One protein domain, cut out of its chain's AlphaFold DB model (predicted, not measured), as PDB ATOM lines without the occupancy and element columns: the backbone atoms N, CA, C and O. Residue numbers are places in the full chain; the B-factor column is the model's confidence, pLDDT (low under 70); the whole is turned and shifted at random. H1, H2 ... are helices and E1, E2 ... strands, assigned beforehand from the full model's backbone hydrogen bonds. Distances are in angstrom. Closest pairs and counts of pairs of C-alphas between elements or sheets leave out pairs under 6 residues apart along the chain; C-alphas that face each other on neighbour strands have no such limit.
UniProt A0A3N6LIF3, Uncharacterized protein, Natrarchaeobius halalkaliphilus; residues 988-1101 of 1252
ATOM      1  N   VAL A 988     119.010 160.469 103.157       90.06
ATOM      2  CA  VAL A 988     118.424 159.242 103.730       90.06
ATOM      3  C   VAL A 988     118.452 158.096 102.714       90.06
ATOM      4  O   VAL A 988     117.577 157.983 101.850       90.06
ATOM      5  N   GLU A 989     119.422 157.185 102.849       92.62
ATOM      6  CA  GLU A 989     119.528 155.977 102.022       92.62
ATOM      7  C   GLU A 989     118.838 154.777 102.701       92.62
ATOM      8  O   GLU A 989     119.300 154.237 103.709       92.62
ATOM      9  N   PHE A 990     117.744 154.293 102.107       93.94
ATOM     10  CA  PHE A 990     117.149 152.996 102.456       93.94
ATOM     11  C   PHE A 990     117.948 151.868 101.785       93.94
ATOM     12  O   PHE A 990     117.681 151.488 100.645       93.94
ATOM     13  N   VAL A 991     118.953 151.351 102.497       92.31
ATOM     14  CA  VAL A 991     119.897 150.331 102.006       92.31
ATOM     15  C   VAL A 991     119.190 149.008 101.686       92.31
ATOM     16  O   VAL A 991     119.467 148.388 100.656       92.31
ATOM     17  N   ASP A 992     118.280 148.574 102.565       90.88
ATOM     18  CA  ASP A 992     117.323 147.489 102.325       90.88
ATOM     19  C   ASP A 992     116.149 147.552 103.326       90.88
ATOM     20  O   ASP A 992     116.091 148.414 104.201       90.88
ATOM     21  N   CYS A 993     115.198 146.619 103.226       92.69
ATOM     22  CA  CYS A 993     114.018 146.538 104.097       92.69
ATOM     23  C   CYS A 993     114.320 146.451 105.607       92.69
ATOM     24  O   CYS A 993     113.434 146.701 106.426       92.69
ATOM     25  N   SER A 994     115.548 146.087 105.977       93.12
ATOM     26  CA  SER A 994     116.030 145.983 107.353       93.12
ATOM     27  C   SER A 994     117.049 147.060 107.740       93.12
ATOM     28  O   SER A 994     117.485 147.050 108.891       93.12
ATOM     29  N   ARG A 995     117.425 147.979 106.837       94.50
ATOM     30  CA  ARG A 995     118.476 148.978 107.088       94.50
ATOM     31  C   ARG A 995     118.235 150.320 106.386       94.50
ATOM     32  O   ARG A 995     118.109 150.369 105.165       94.50
ATOM     33  N   ALA A 996     118.282 151.408 107.153       95.38
ATOM     34  CA  ALA A 996     118.280 152.787 106.657       95.38
ATOM     35  C   ALA A 996     119.477 153.562 107.228       95.38
ATOM     36  O   ALA A 996     119.854 153.343 108.379       95.38
ATOM     37  N   GLU A 997     120.074 154.458 106.447       94.25
ATOM     38  CA  GLU A 997     121.209 155.292 106.850       94.25
ATOM     39  C   GLU A 997     120.872 156.768 106.611       94.25
ATOM     40  O   GLU A 997     120.512 157.152 105.503       94.25
ATOM     41  N   VAL A 998     120.955 157.577 107.668       92.94
ATOM     42  CA  VAL A 998     120.657 159.016 107.670       92.94
ATOM     43  C   VAL A 998     121.970 159.768 107.835       92.94
ATOM     44  O   VAL A 998     122.648 159.584 108.843       92.94
ATOM     45  N   MET A 999     122.357 160.593 106.868       88.38
ATOM     46  CA  MET A 999     123.579 161.400 106.902       88.38
ATOM     47  C   MET A 999     123.222 162.872 107.114       88.38
ATOM     48  O   MET A 999     122.318 163.369 106.455       88.38
ATOM     49  N   GLY A1000     123.932 163.564 108.005       82.81
ATOM     50  CA  GLY A1000     123.726 164.993 108.254       82.81
ATOM     51  C   GLY A1000     124.594 165.544 109.388       82.81
ATOM     52  O   GLY A1000     125.505 164.871 109.883       82.81
ATOM     53  N   SER A1001     124.287 166.774 109.797       80.62
ATOM     54  CA  SER A1001     124.754 167.392 111.043       80.62
ATOM     55  C   SER A1001     123.562 167.567 111.981       80.62
ATOM     56  O   SER A1001     122.500 167.964 111.511       80.62
ATOM     57  N   PHE A1002     123.728 167.267 113.273       85.00
ATOM     58  CA  PHE A1002     122.639 167.309 114.256       85.00
ATOM     59  C   PHE A1002     123.040 167.983 115.581       85.00
ATOM     60  O   PHE A1002     124.130 167.736 116.113       85.00
ATOM     61  N   GLU A1003     122.142 168.794 116.143       85.56
ATOM     62  CA  GLU A1003     122.354 169.631 117.336       85.56
ATOM     63  C   GLU A1003     121.842 169.014 118.663       85.56
ATOM     64  O   GLU A1003     121.159 167.989 118.700       85.56
ATOM     65  N   GLU A1004     122.185 169.638 119.803       85.69
ATOM     66  CA  GLU A1004     121.752 169.194 121.142       85.69
ATOM     67  C   GLU A1004     120.226 169.338 121.318       85.69
ATOM     68  O   GLU A1004     119.696 170.441 121.442       85.69
ATOM     69  N   GLY A1005     119.525 168.204 121.403       81.06
ATOM     70  CA  GLY A1005     118.074 168.115 121.570       81.06
ATOM     71  C   GLY A1005     117.314 167.632 120.332       81.06
ATOM     72  O   GLY A1005     116.123 167.332 120.443       81.06
ATOM     73  N   GLU A1006     117.972 167.506 119.179       90.56
ATOM     74  CA  GLU A1006     117.353 166.948 117.976       90.56
ATOM     75  C   GLU A1006     117.098 165.443 118.097       90.56
ATOM     76  O   GLU A1006     117.742 164.734 118.873       90.56
ATOM     77  N   THR A1007     116.112 164.932 117.354       89.75
ATOM     78  CA  THR A1007     115.696 163.525 117.430       89.75
ATOM     79  C   THR A1007     115.362 162.972 116.051       89.75
ATOM     80  O   THR A1007     114.527 163.529 115.347       89.75
ATOM     81  N   ILE A1008     115.964 161.834 115.702       92.25
ATOM     82  CA  ILE A1008     115.703 161.102 114.452       92.25
ATOM     83  C   ILE A1008     114.944 159.819 114.802       92.25
ATOM     84  O   ILE A1008     115.323 159.120 115.746       92.25
ATOM     85  N   ILE A1009     113.881 159.488 114.062       92.88
ATOM     86  CA  ILE A1009     112.992 158.353 114.374       92.88
ATOM     87  C   ILE A1009     112.900 157.395 113.185       92.88
ATOM     88  O   ILE A1009     112.557 157.808 112.083       92.88
ATOM     89  N   ALA A1010     113.106 156.097 113.409       93.00
ATOM     90  CA  ALA A1010     112.771 155.067 112.429       93.00
ATOM     91  C   ALA A1010     111.353 154.532 112.665       93.00
ATOM     92  O   ALA A1010     111.027 154.010 113.735       93.00
ATOM     93  N   THR A1011     110.510 154.606 111.636       91.94
ATOM     94  CA  THR A1011     109.198 153.954 111.637       91.94
ATOM     95  C   THR A1011     109.317 152.570 111.008       91.94
ATOM     96  O   THR A1011     109.825 152.419 109.895       91.94
ATOM     97  N   THR A1012     108.824 151.546 111.710       92.25
ATOM     98  CA  THR A1012     108.754 150.175 111.192       92.25
ATOM     99  C   THR A1012     107.326 149.650 111.188       92.25
ATOM    100  O   THR A1012     106.511 150.052 112.023       92.25
ATOM    101  N   ALA A1013     107.037 148.744 110.257       90.06
ATOM    102  CA  ALA A1013     105.819 147.942 110.216       90.06
ATOM    103  C   ALA A1013     106.173 146.449 110.298       90.06
ATOM    104  O   ALA A1013     107.253 146.026 109.878       90.06
ATOM    105  N   PHE A1014     105.281 145.657 110.883       90.06
ATOM    106  CA  PHE A1014     105.533 144.255 111.224       90.06
ATOM    107  C   PHE A1014     104.221 143.484 111.390       90.06
ATOM    108  O   PHE A1014     103.172 144.086 111.617       90.06
ATOM    109  N   TYR A1015     104.275 142.153 111.341       87.62
ATOM    110  CA  TYR A1015     103.133 141.300 111.682       87.62
ATOM    111  C   TYR A1015     103.391 140.527 112.982       87.62
ATOM    112  O   TYR A1015     104.459 139.943 113.180       87.62
ATOM    113  N   GLU A1016     102.371 140.471 113.838       86.81
ATOM    114  CA  GLU A1016     102.288 139.596 115.017       86.81
ATOM    115  C   GLU A1016     101.072 138.675 114.912       86.81
ATOM    116  O   GLU A1016     100.216 138.861 114.047       86.81
ATOM    117  N   SER A1017     100.926 137.722 115.840       81.38
ATOM    118  CA  SER A1017      99.725 136.881 115.990       81.38
ATOM    119  C   SER A1017      98.384 137.652 116.002       81.38
ATOM    120  O   SER A1017      97.335 137.063 115.760       81.38
ATOM    121  N   GLY A1018      98.390 138.963 116.284       78.56
ATOM    122  CA  GLY A1018      97.212 139.841 116.241       78.56
ATOM    123  C   GLY A1018      96.954 140.577 114.915       78.56
ATOM    124  O   GLY A1018      95.964 141.304 114.841       78.56
ATOM    125  N   GLY A1019      97.813 140.423 113.902       82.75
ATOM    126  CA  GLY A1019      97.766 141.147 112.626       82.75
ATOM    127  C   GLY A1019      98.871 142.202 112.461       82.75
ATOM    128  O   GLY A1019      99.929 142.110 113.087       82.75
ATOM    129  N   LEU A1020      98.633 143.185 111.587       85.56
ATOM    130  CA  LEU A1020      99.569 144.273 111.259       85.56
ATOM    131  C   LEU A1020      99.775 145.270 112.421       85.56
ATOM    132  O   LEU A1020      98.815 145.836 112.948       85.56
ATOM    133  N   GLY A1021     101.038 145.546 112.758       83.56
ATOM    134  CA  GLY A1021     101.481 146.550 113.729       83.56
ATOM    135  C   GLY A1021     102.479 147.560 113.145       83.56
ATOM    136  O   GLY A1021     103.023 147.369 112.057       83.56
ATOM    137  N   ASN A1022     102.713 148.660 113.869       84.81
ATOM    138  CA  ASN A1022     103.770 149.634 113.571       84.81
ATOM    139  C   ASN A1022     104.323 150.291 114.851       84.81
ATOM    140  O   ASN A1022     103.669 150.258 115.893       84.81
ATOM    141  N   THR A1023     105.519 150.879 114.753       78.94
ATOM    142  CA  THR A1023     106.299 151.435 115.880       78.94
ATOM    143  C   THR A1023     106.540 152.946 115.783       78.94
ATOM    144  O   THR A1023     107.599 153.442 116.176       78.94
ATOM    145  N   MET A1024     105.600 153.698 115.202       71.88
ATOM    146  CA  MET A1024     105.762 155.139 114.981       71.88
ATOM    147  C   MET A1024     106.004 155.891 116.306       71.88
ATOM    148  O   MET A1024     105.113 155.989 117.149       71.88
ATOM    149  N   GLY A1025     107.219 156.425 116.478       64.38
ATOM    150  CA  GLY A1025     107.656 157.119 117.695       64.38
ATOM    151  C   GLY A1025     108.258 156.236 118.801       64.38
ATOM    152  O   GLY A1025     108.452 156.735 119.906       64.38
ATOM    153  N   GLU A1026     108.541 154.952 118.549       80.62
ATOM    154  CA  GLU A1026     109.151 154.042 119.543       80.62
ATOM    155  C   GLU A1026     110.675 153.884 119.385       80.62
ATOM    156  O   GLU A1026     111.378 153.771 120.389       80.62
ATOM    157  N   TYR A1027     111.198 153.912 118.153       90.38
ATOM    158  CA  TYR A1027     112.630 153.744 117.871       90.38
ATOM    159  C   TYR A1027     113.248 155.065 117.415       90.38
ATOM    160  O   TYR A1027     113.198 155.418 116.236       90.38
ATOM    161  N   ALA A1028     113.817 155.798 118.367       89.56
ATOM    162  CA  ALA A1028     114.350 157.140 118.166       89.56
ATOM    163  C   ALA A1028     115.738 157.297 118.799       89.56
ATOM    164  O   ALA A1028     116.055 156.595 119.753       89.56
ATOM    165  N   ILE A1029     116.551 158.210 118.282       91.50
ATOM    166  CA  ILE A1029     117.844 158.598 118.861       91.50
ATOM    167  C   ILE A1029     117.836 160.106 119.094       91.50
ATOM    168  O   ILE A1029     117.568 160.860 118.159       91.50
ATOM    169  N   ALA A1030     118.101 160.531 120.332       91.31
ATOM    170  CA  ALA A1030     118.154 161.940 120.715       91.31
ATOM    171  C   ALA A1030     119.608 162.414 120.867       91.31
ATOM    172  O   ALA A1030     120.372 161.894 121.686       91.31
ATOM    173  N   VAL A1031     120.004 163.417 120.087       89.69
ATOM    174  CA  VAL A1031     121.371 163.954 120.096       89.69
ATOM    175  C   VAL A1031     121.569 164.819 121.346       89.69
ATOM    176  O   VAL A1031     120.724 165.638 121.699       89.69
ATOM    177  N   GLY A1032     122.655 164.580 122.083       83.75
ATOM    178  CA  GLY A1032     122.913 165.148 123.413       83.75
ATOM    179  C   GLY A1032     122.420 164.296 124.595       83.75
ATOM    180  O   GLY A1032     123.023 164.361 125.669       83.75
ATOM    181  N   ASP A1033     121.383 163.467 124.414       87.81
ATOM    182  CA  ASP A1033     120.854 162.558 125.455       87.81
ATOM    183  C   ASP A1033     121.364 161.107 125.275       87.81
ATOM    184  O   ASP A1033     121.796 160.479 126.250       87.81
ATOM    185  N   ASP A1034     121.370 160.582 124.040       89.56
ATOM    186  CA  ASP A1034     121.845 159.227 123.698       89.56
ATOM    187  C   ASP A1034     123.292 159.189 123.158       89.56
ATOM    188  O   ASP A1034     123.978 158.174 123.319       89.56
ATOM    189  N   VAL A1035     123.757 160.276 122.529       88.81
ATOM    190  CA  VAL A1035     125.089 160.429 121.898       88.81
ATOM    191  C   VAL A1035     125.649 161.843 122.117       88.81
ATOM    192  O   VAL A1035     124.871 162.784 122.265       88.81
ATOM    193  N   ASP A1036     126.980 162.009 122.153       85.50
ATOM    194  CA  ASP A1036     127.621 163.335 122.312       85.50
ATOM    195  C   ASP A1036     127.220 164.303 121.162       85.50
ATOM    196  O   ASP A1036     127.178 163.907 119.997       85.50
ATOM    197  N   ALA A1037     126.957 165.578 121.490       79.69
ATOM    198  CA  ALA A1037     126.547 166.631 120.547       79.69
ATOM    199  C   ALA A1037     127.657 167.687 120.295       79.69
ATOM    200  O   ALA A1037     128.454 167.954 121.208       79.69
ATOM    201  N   PRO A1038     127.695 168.346 119.115       76.94
ATOM    202  CA  PRO A1038     126.911 168.044 117.912       76.94
ATOM    203  C   PRO A1038     127.368 166.736 117.245       76.94
ATOM    204  O   PRO A1038     128.514 166.309 117.418       76.94
ATOM    205  N   LEU A1039     126.472 166.109 116.484       81.56
ATOM    206  CA  LEU A1039     126.722 164.859 115.771       81.56
ATOM    207  C   LEU A1039     126.858 165.120 114.264       81.56
ATOM    208  O   LEU A1039     125.864 165.221 113.554       81.56
ATOM    209  N   GLU A1040     128.095 165.164 113.774       82.00
ATOM    210  CA  GLU A1040     128.411 165.182 112.340       82.00
ATOM    211  C   GLU A1040     128.626 163.739 111.843       82.00
ATOM    212  O   GLU A1040     129.602 163.090 112.241       82.00
ATOM    213  N   GLY A1041     127.754 163.206 110.977       80.44
ATOM    214  CA  GLY A1041     127.965 161.878 110.382       80.44
ATOM    215  C   GLY A1041     126.702 161.104 110.009       80.44
ATOM    216  O   GLY A1041     125.685 161.677 109.631       80.44
ATOM    217  N   THR A1042     126.794 159.772 110.081       89.81
ATOM    218  CA  THR A1042     125.741 158.836 109.668       89.81
ATOM    219  C   THR A1042     125.100 158.127 110.862       89.81
ATOM    220  O   THR A1042     125.767 157.436 111.636       89.81
ATOM    221  N   VAL A1043     123.780 158.235 110.976       93.12
ATOM    222  CA  VAL A1043     122.928 157.466 111.885       93.12
ATOM    223  C   VAL A1043     122.312 156.304 111.109       93.12
ATOM    224  O   VAL A1043     121.430 156.488 110.274       93.12
ATOM    225  N   ALA A1044     122.782 155.088 111.377       93.75
ATOM    226  CA  ALA A1044     122.240 153.869 110.790       93.75
ATOM    227  C   ALA A1044     121.167 153.251 111.700       93.75
ATOM    228  O   ALA A1044     121.414 153.021 112.882       93.75
ATOM    229  N   PHE A1045     120.011 152.908 111.143       95.50
ATOM    230  CA  PHE A1045     118.983 152.081 111.774       95.50
ATOM    231  C   PHE A1045     119.020 150.681 111.148       95.50
ATOM    232  O   PHE A1045     118.994 150.563 109.923       95.50
ATOM    233  N   GLU A1046     119.084 149.619 111.955       94.88
ATOM    234  CA  GLU A1046     119.243 148.231 111.485       94.88
ATOM    235  C   GLU A1046     118.385 147.252 112.309       94.88
ATOM    236  O   GLU A1046     118.384 147.304 113.536       94.88
ATOM    237  N   VAL A1047     117.649 146.338 111.666       92.19
ATOM    238  CA  VAL A1047     116.814 145.344 112.374       92.19
ATOM    239  C   VAL A1047     117.681 144.207 112.948       92.19
ATOM    240  O   VAL A1047     118.394 143.520 112.217       92.19
ATOM    241  N   GLY A1048     117.585 143.983 114.262       87.38
ATOM    242  CA  GLY A1048     118.416 143.076 115.059       87.38
ATOM    243  C   GLY A1048     117.676 142.364 116.210       87.38
ATOM    244  O   GLY A1048     116.456 142.194 116.192       87.38
ATOM    245  N   ASP A1049     118.439 141.897 117.209       82.56
ATOM    246  CA  ASP A1049     117.951 141.023 118.300       82.56
ATOM    247  C   ASP A1049     117.285 141.790 119.472       82.56
ATOM    248  O   ASP A1049     116.365 141.268 120.107       82.56
ATOM    249  N   GLU A1050     117.761 142.992 119.821       86.56
ATOM    250  CA  GLU A1050     117.230 143.826 120.917       86.56
ATOM    251  C   GLU A1050     117.469 145.324 120.652       86.56
ATOM    252  O   GLU A1050     118.396 145.677 119.928       86.56
ATOM    253  N   TYR A1051     116.646 146.211 121.231       91.38
ATOM    254  CA  TYR A1051     116.786 147.658 121.017       91.38
ATOM    255  C   TYR A1051     118.051 148.214 121.685       91.38
ATOM    256  O   TYR A1051     118.157 148.188 122.917       91.38
ATOM    257  N   THR A1052     118.998 148.732 120.896       91.88
ATOM    258  CA  THR A1052     120.212 149.389 121.414       91.88
ATOM    259  C   THR A1052     120.639 150.581 120.561       91.88
ATOM    260  O   THR A1052     120.390 150.605 119.362       91.88
ATOM    261  N   ILE A1053     121.328 151.544 121.179       92.88
ATOM    262  CA  ILE A1053     122.007 152.658 120.504       92.88
ATOM    263  C   ILE A1053     123.508 152.536 120.802       92.88
ATOM    264  O   ILE A1053     123.897 152.281 121.946       92.88
ATOM    265  N   THR A1054     124.352 152.667 119.776       91.31
ATOM    266  CA  THR A1054     125.814 152.527 119.866       91.31
ATOM    267  C   THR A1054     126.528 153.554 118.982       91.31
ATOM    268  O   THR A1054     126.390 153.527 117.764       91.31
ATOM    269  N   GLU A1055     127.360 154.409 119.582       88.25
ATOM    270  CA  GLU A1055     128.287 155.303 118.864       88.25
ATOM    271  C   GLU A1055     129.310 154.508 118.024       88.25
ATOM    272  O   GLU A1055     129.844 153.482 118.466       88.25
ATOM    273  N   THR A1056     129.625 154.995 116.821       84.94
ATOM    274  CA  THR A1056     130.555 154.363 115.868       84.94
ATOM    275  C   THR A1056     131.738 155.288 115.522       84.94
ATOM    276  O   THR A1056     131.895 156.353 116.108       84.94
ATOM    277  N   GLU A1057     132.627 154.884 114.601       78.31
ATOM    278  CA  GLU A1057     133.665 155.793 114.060       78.31
ATOM    279  C   GLU A1057     133.119 156.720 112.945       78.31
ATOM    280  O   GLU A1057     133.867 157.561 112.452       78.31
ATOM    281  N   GLU A1058     131.847 156.562 112.551       70.38
ATOM    282  CA  GLU A1058     131.193 157.229 111.407       70.38
ATOM    283  C   GLU A1058     129.866 157.932 111.802       70.38
ATOM    284  O   GLU A1058     129.221 158.533 110.951       70.38
ATOM    285  N   GLY A1059     129.467 157.883 113.083       86.25
ATOM    286  CA  GLY A1059     128.206 158.425 113.612       86.25
ATOM    287  C   GLY A1059     127.593 157.493 114.666       86.25
ATOM    288  O   GLY A1059     128.255 157.167 115.653       86.25
ATOM    289  N   ALA A1060     126.372 156.993 114.454       91.81
ATOM    290  CA  ALA A1060     125.667 156.105 115.390       91.81
ATOM    291  C   ALA A1060     124.994 154.900 114.703       91.81
ATOM    292  O   ALA A1060     124.705 154.924 113.510       91.81
ATOM    293  N   LEU A1061     124.735 153.839 115.471       93.06
ATOM    294  CA  LEU A1061     123.951 152.667 115.071       93.06
ATOM    295  C   LEU A1061     122.812 152.436 116.071       93.06
ATOM    296  O   LEU A1061     123.061 152.339 117.274       93.06
ATOM    297  N   VAL A1062     121.589 152.301 115.563       94.19
ATOM    298  CA  VAL A1062     120.369 151.974 116.308       94.19
ATOM    299  C   VAL A1062     119.887 150.589 115.867       94.19
ATOM    300  O   VAL A1062     119.383 150.422 114.757       94.19
ATOM    301  N   GLU A1063     120.039 149.585 116.732       94.06
ATOM    302  CA  GLU A1063     119.474 148.249 116.507       94.06
ATOM    303  C   GLU A1063     117.982 148.242 116.891       94.06
ATOM    304  O   GLU A1063     117.618 148.686 117.979       94.06
ATOM    305  N   ILE A1064     117.120 147.730 116.009       93.31
ATOM    306  CA  ILE A1064     115.656 147.668 116.156       93.31
ATOM    307  C   ILE A1064     115.212 146.205 116.327       93.31
ATOM    308  O   ILE A1064     115.544 145.385 115.475       93.31
ATOM    309  N   PRO A1065     114.448 145.824 117.366       88.62
ATOM    310  CA  PRO A1065     114.091 144.424 117.595       88.62
ATOM    311  C   PRO A1065     113.129 143.865 116.533       88.62
ATOM    312  O   PRO A1065     112.131 144.489 116.163       88.62
ATOM    313  N   ILE A1066     113.401 142.637 116.087       86.19
ATOM    314  CA  ILE A1066     112.514 141.875 115.201       86.19
ATOM    315  C   ILE A1066     111.258 141.351 115.934       86.19
ATOM    316  O   ILE A1066     111.349 140.846 117.056       86.19
ATOM    317  N   SER A1067     110.087 141.457 115.296       85.00
ATOM    318  CA  SER A1067     108.800 140.944 115.802       85.00
ATOM    319  C   SER A1067     108.529 139.479 115.379       85.00
ATOM    320  O   SER A1067     109.385 138.833 114.776       85.00
ATOM    321  N   GLU A1068     107.362 138.920 115.730       83.12
ATOM    322  CA  GLU A1068     107.038 137.481 115.647       83.12
ATOM    323  C   GLU A1068     107.143 136.897 114.229       83.12
ATOM    324  O   GLU A1068     107.683 135.800 114.074       83.12
ATOM    325  N   PHE A1069     106.675 137.621 113.204       85.00
ATOM    326  CA  PHE A1069     106.791 137.201 111.799       85.00
ATOM    327  C   PHE A1069     107.854 137.979 110.999       85.00
ATOM    328  O   PHE A1069     108.238 137.552 109.912       85.00
ATOM    329  N   GLY A1070     108.393 139.066 111.561       85.88
ATOM    330  CA  GLY A1070     109.419 139.917 110.950       85.88
ATOM    331  C   GLY A1070     109.105 141.409 111.091       85.88
ATOM    332  O   GLY A1070     107.973 141.779 111.393       85.88
ATOM    333  N   THR A1071     110.108 142.263 110.870       90.94
ATOM    334  CA  THR A1071     110.005 143.732 110.965       90.94
ATOM    335  C   THR A1071     110.642 144.373 109.735       90.94
ATOM    336  O   THR A1071     111.749 143.986 109.359       90.94
ATOM    337  N   ALA A1072     109.974 145.366 109.143       93.12
ATOM    338  CA  ALA A1072     110.449 146.130 107.992       93.12
ATOM    339  C   ALA A1072     110.479 147.637 108.297       93.12
ATOM    340  O   ALA A1072     109.513 148.180 108.838       93.12
ATOM    341  N   ILE A1073     111.561 148.329 107.929       93.56
ATOM    342  CA  ILE A1073     111.661 149.792 108.049       93.56
ATOM    343  C   ILE A1073     110.845 150.432 106.920       93.56
ATOM    344  O   ILE A1073     111.147 150.244 105.743       93.56
ATOM    345  N   THR A1074     109.804 151.188 107.270       92.81
ATOM    346  CA  THR A1074     108.863 151.804 106.315       92.81
ATOM    347  C   THR A1074     109.066 153.307 106.137       92.81
ATOM    348  O   THR A1074     108.509 153.886 105.205       92.81
ATOM    349  N   GLY A1075     109.903 153.939 106.959       92.50
ATOM    350  CA  GLY A1075     110.355 155.311 106.752       92.50
ATOM    351  C   GLY A1075     111.171 155.860 107.918       92.50
ATOM    352  O   GLY A1075     111.309 155.211 108.957       92.50
ATOM    353  N   VAL A1076     111.678 157.073 107.739       93.31
ATOM    354  CA  VAL A1076     112.373 157.875 108.749       93.31
ATOM    355  C   VAL A1076     111.600 159.181 108.954       93.31
ATOM    356  O   VAL A1076     111.042 159.724 108.000       93.31
ATOM    357  N   SER A1077     111.560 159.658 110.196       92.25
ATOM    358  CA  SER A1077     111.161 161.020 110.552       92.25
ATOM    359  C   SER A1077     112.416 161.817 110.921       92.25
ATOM    360  O   SER A1077     113.149 161.398 111.827       92.25
ATOM    361  N   SER A1078     112.671 162.932 110.234       89.06
ATOM    362  CA  SER A1078     113.736 163.885 110.594       89.06
ATOM    363  C   SER A1078     113.373 164.719 111.845       89.06
ATOM    364  O   SER A1078     112.226 164.650 112.305       89.06
ATOM    365  N   PRO A1079     114.297 165.541 112.389       83.62
ATOM    366  CA  PRO A1079     113.982 166.498 113.456       83.62
ATOM    367  C   PRO A1079     112.896 167.524 113.079       83.62
ATOM    368  O   PRO A1079     112.155 167.976 113.953       83.62
ATOM    369  N   GLU A1080     112.757 167.857 111.789       80.69
ATOM    370  CA  GLU A1080     111.750 168.799 111.276       80.69
ATOM    371  C   GLU A1080     110.368 168.160 111.048       80.69
ATOM    372  O   GLU A1080     109.368 168.861 110.848       80.69
ATOM    373  N   ALA A1081     110.283 166.826 111.069       79.88
ATOM    374  CA  ALA A1081     109.063 166.099 110.750       79.88
ATOM    375  C   ALA A1081     107.903 166.480 111.685       79.88
ATOM    376  O   ALA A1081     108.021 166.484 112.914       79.88
ATOM    377  N   VAL A1082     106.715 166.717 111.111       76.31
ATOM    378  CA  VAL A1082     105.510 167.009 111.907       76.31
ATOM    379  C   VAL A1082     105.266 165.847 112.888       76.31
ATOM    380  O   VAL A1082     105.211 164.701 112.434       76.31
ATOM    381  N   PRO A1083     105.087 166.090 114.204       74.62
ATOM    382  CA  PRO A1083     105.009 165.024 115.202       74.62
ATOM    383  C   PRO A1083     103.945 163.962 114.885       74.62
ATOM    384  O   PRO A1083     102.744 164.240 114.906       74.62
ATOM    385  N   GLY A1084     104.395 162.731 114.618       70.88
ATOM    386  CA  GLY A1084     103.539 161.623 114.174       70.88
ATOM    387  C   GLY A1084     103.370 161.504 112.653       70.88
ATOM    388  O   GLY A1084     102.381 160.933 112.199       70.88
ATOM    389  N   SER A1085     104.305 162.045 111.869       75.94
ATOM    390  CA  SER A1085     104.391 161.879 110.415       75.94
ATOM    391  C   SER A1085     105.738 161.285 109.980       75.94
ATOM    392  O   SER A1085     106.690 161.229 110.759       75.94
ATOM    393  N   ILE A1086     105.796 160.830 108.728       86.00
ATOM    394  CA  ILE A1086     107.017 160.409 108.037       86.00
ATOM    395  C   ILE A1086     107.232 161.400 106.890       86.00
ATOM    396  O   ILE A1086     106.357 161.524 106.030       86.00
ATOM    397  N   ASP A1087     108.368 162.087 106.881       87.69
ATOM    398  CA  ASP A1087     108.819 162.977 105.807       87.69
ATOM    399  C   ASP A1087     109.735 162.251 104.806       87.69
ATOM    400  O   ASP A1087     109.623 162.495 103.605       87.69
ATOM    401  N   TYR A1088     110.518 161.266 105.266       92.06
ATOM    402  CA  TYR A1088     111.308 160.356 104.425       92.06
ATOM    403  C   TYR A1088     110.692 158.936 104.390       92.06
ATOM    404  O   TYR A1088     111.149 158.033 105.099       92.06
ATOM    405  N   PRO A1089     109.624 158.684 103.605       91.75
ATOM    406  CA  PRO A1089     109.046 157.348 103.456       91.75
ATOM    407  C   PRO A1089     109.969 156.417 102.658       91.75
ATOM    408  O   PRO A1089     110.524 156.813 101.633       91.75
ATOM    409  N   ASN A1090     110.079 155.151 103.074       92.56
ATOM    410  CA  ASN A1090     110.824 154.148 102.313       92.56
ATOM    411  C   ASN A1090     110.096 153.878 100.976       92.56
ATOM    412  O   ASN A1090     108.955 153.399 101.010       92.56
ATOM    413  N   PRO A1091     110.715 154.127  99.803       89.69
ATOM    414  CA  PRO A1091     110.062 153.944  98.504       89.69
ATOM    415  C   PRO A1091     109.666 152.487  98.217       89.69
ATOM    416  O   PRO A1091     108.674 152.258  97.528       89.69
ATOM    417  N   ASP A1092     110.388 151.513  98.779       91.19
ATOM    418  CA  ASP A1092     110.079 150.081  98.679       91.19
ATOM    419  C   ASP A1092     109.283 149.562  99.900       91.19
ATOM    420  O   ASP A1092     108.970 148.374  99.983       91.19
ATOM    421  N   GLY A1093     108.893 150.436 100.841       87.31
ATOM    422  CA  GLY A1093     108.324 150.069 102.147       87.31
ATOM    423  C   GLY A1093     107.087 149.159 102.098       87.31
ATOM    424  O   GLY A1093     106.909 148.321 102.981       87.31
ATOM    425  N   ALA A1094     106.262 149.260 101.049       85.44
ATOM    426  CA  ALA A1094     105.120 148.364 100.839       85.44
ATOM    427  C   ALA A1094     105.549 146.938 100.437       85.44
ATOM    428  O   ALA A1094     105.005 145.967 100.958       85.44
ATOM    429  N   ALA A1095     106.555 146.802  99.566       87.44
ATOM    430  CA  ALA A1095     107.119 145.504  99.192       87.44
ATOM    431  C   ALA A1095     107.917 144.891 100.355       87.44
ATOM    432  O   ALA A1095     107.824 143.696 100.613       87.44
ATOM    433  N   CYS A1096     108.624 145.723 101.121       90.56
ATOM    434  CA  CYS A1096     109.296 145.310 102.350       90.56
ATOM    435  C   CYS A1096     108.327 144.766 103.414       90.56
ATOM    436  O   CYS A1096     108.690 143.854 104.154       90.56
ATOM    437  N   LEU A1097     107.098 145.292 103.483       88.88
ATOM    438  CA  LEU A1097     106.049 144.755 104.350       88.88
ATOM    439  C   LEU A1097     105.458 143.439 103.806       88.88
ATOM    440  O   LEU A1097     105.130 142.553 104.591       88.88
ATOM    441  N   GLU A1098     105.361 143.277 102.482       87.44
ATOM    442  CA  GLU A1098     104.973 142.007 101.845       87.44
ATOM    443  C   GLU A1098     106.014 140.895 102.101       87.44
ATOM    444  O   GLU A1098     105.636 139.759 102.381       87.44
ATOM    445  N   ASP A1099     107.313 141.221 102.099       87.12
ATOM    446  CA  ASP A1099     108.417 140.277 102.361       87.12
ATOM    447  C   ASP A1099     108.473 139.758 103.821       87.12
ATOM    448  O   ASP A1099     109.051 138.694 104.064       87.12
ATOM    449  N   VAL A1100     107.874 140.462 104.798       89.19
ATOM    450  CA  VAL A1100     107.781 140.034 106.222       89.19
ATOM    451  C   VAL A1100     106.395 139.497 106.615       89.19
ATOM    452  O   VAL A1100     106.066 139.371 107.796       89.19
ATOM    453  N   ARG A1101     105.557 139.193 105.622       90.88
ATOM    454  CA  ARG A1101     104.195 138.677 105.791       90.88
ATOM    455  C   ARG A1101     104.193 137.185 106.167       90.88
ATOM    456  O   ARG A1101     104.922 136.413 105.544       90.88
TER     457      ARG A1101
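AT A GLANCE: This is residues 988 to 1101 of the 1252 residues of an uncharacterized protein of Natrarchaeobius halalkaliphilus (UniProt A0A3N6LIF3). What shape do these atoms make? Two strongly twisted sheets lie face to face as a sandwich, E1 E2 E6 E8 E7 over E3 E4 E5 E9, with their strands nearly aligned, at 7 degrees. The short helix H1, last of the named elements, packs on E9 and E3 of the second sheet. What is it built of? The 114 printed residues are mostly strand, with E1 to E9 and then H1 along the chain; the first sheet, in the order E1 E2 E6 E8 E7, is mixed, and the second is branched and antiparallel. The whole is compact, with a radius of gyration of the C-alphas of 13.5 A and spans of 40 by 28 by 22 A.

HOW THE PARTS SIT: How is the five-strand sheet paired? E1, residues 988 to 992, forms a hairpin with E2, residues 995 to 1002, with N 989 and O 997 within hydrogen-bond range at 2.9 A. E2 is antiparallel to E6, residues 1039 to 1048, with N 998 and O 1043 at 2.9 A. E6 is parallel to E8, residues 1059 to 1065, with N 1062 and O 1044 at 2.8 A, and E8 forms a hairpin with E7, residues 1052 to 1055, with N 1054 and O 1061 at 2.8 A. How is the other sheet paired? E3, residues 1007 to 1016, has E4, residues 1019 to 1022, and E5, residues 1027 to 1030, on one side and E9, residues 1071 to 1077, on the other side, each antiparallel to it. Within hydrogen-bond range are N 1014 and O 1021 at 3.1 A, N 1010 and O 1027 at 2.9 A, and N 1011 and O 1075 at 2.9 A. How do the sheets face each other? Their facing parts are 9.5 A centre to centre, and the closest C-alphas of E3 and E6, Ala 1010 and Phe 1045, are 6.9 A apart. Where is the helix? H1, residues 1093 to 1099, is on the sheet of E3 at a height of 8.0 A, and the closest C-alphas of it and E9, Gly 1093 and Thr 1074, are 4.5 A apart. Every O i to N i+4 pair in H1 is within hydrogen-bond range.

IN THESE COORDINATES: Where do the elements begin and end? E1 begins at C-alpha 988, (118.424, 159.242, 103.730), and H1 ends at C-alpha 1099, (108.417, 140.277, 102.361). Which strands are long? E3 measures 27.5 A and E6 23.3 A; E8 measures 20.3 A, E2 20.1 A and E9 17.3 A. E2 bends by 54 degrees at residue 999, and E6 by 54 degrees at residue 1042.

THE WHOLE: How far does it reach? The two C-alphas farthest apart, those of Ser 1017 and Pro 1038, are 41.4 A apart. Is it continuous? The printed part has no cut, and its one long link is E9 to H1, residues 1078 to 1092, of which 1088 to 1089 pair antiparallel with 1075 to 1076 of E9. Where is confidence low? Residue 1025 alone has a pLDDT under 70, and the mean of the printed part is 87.4.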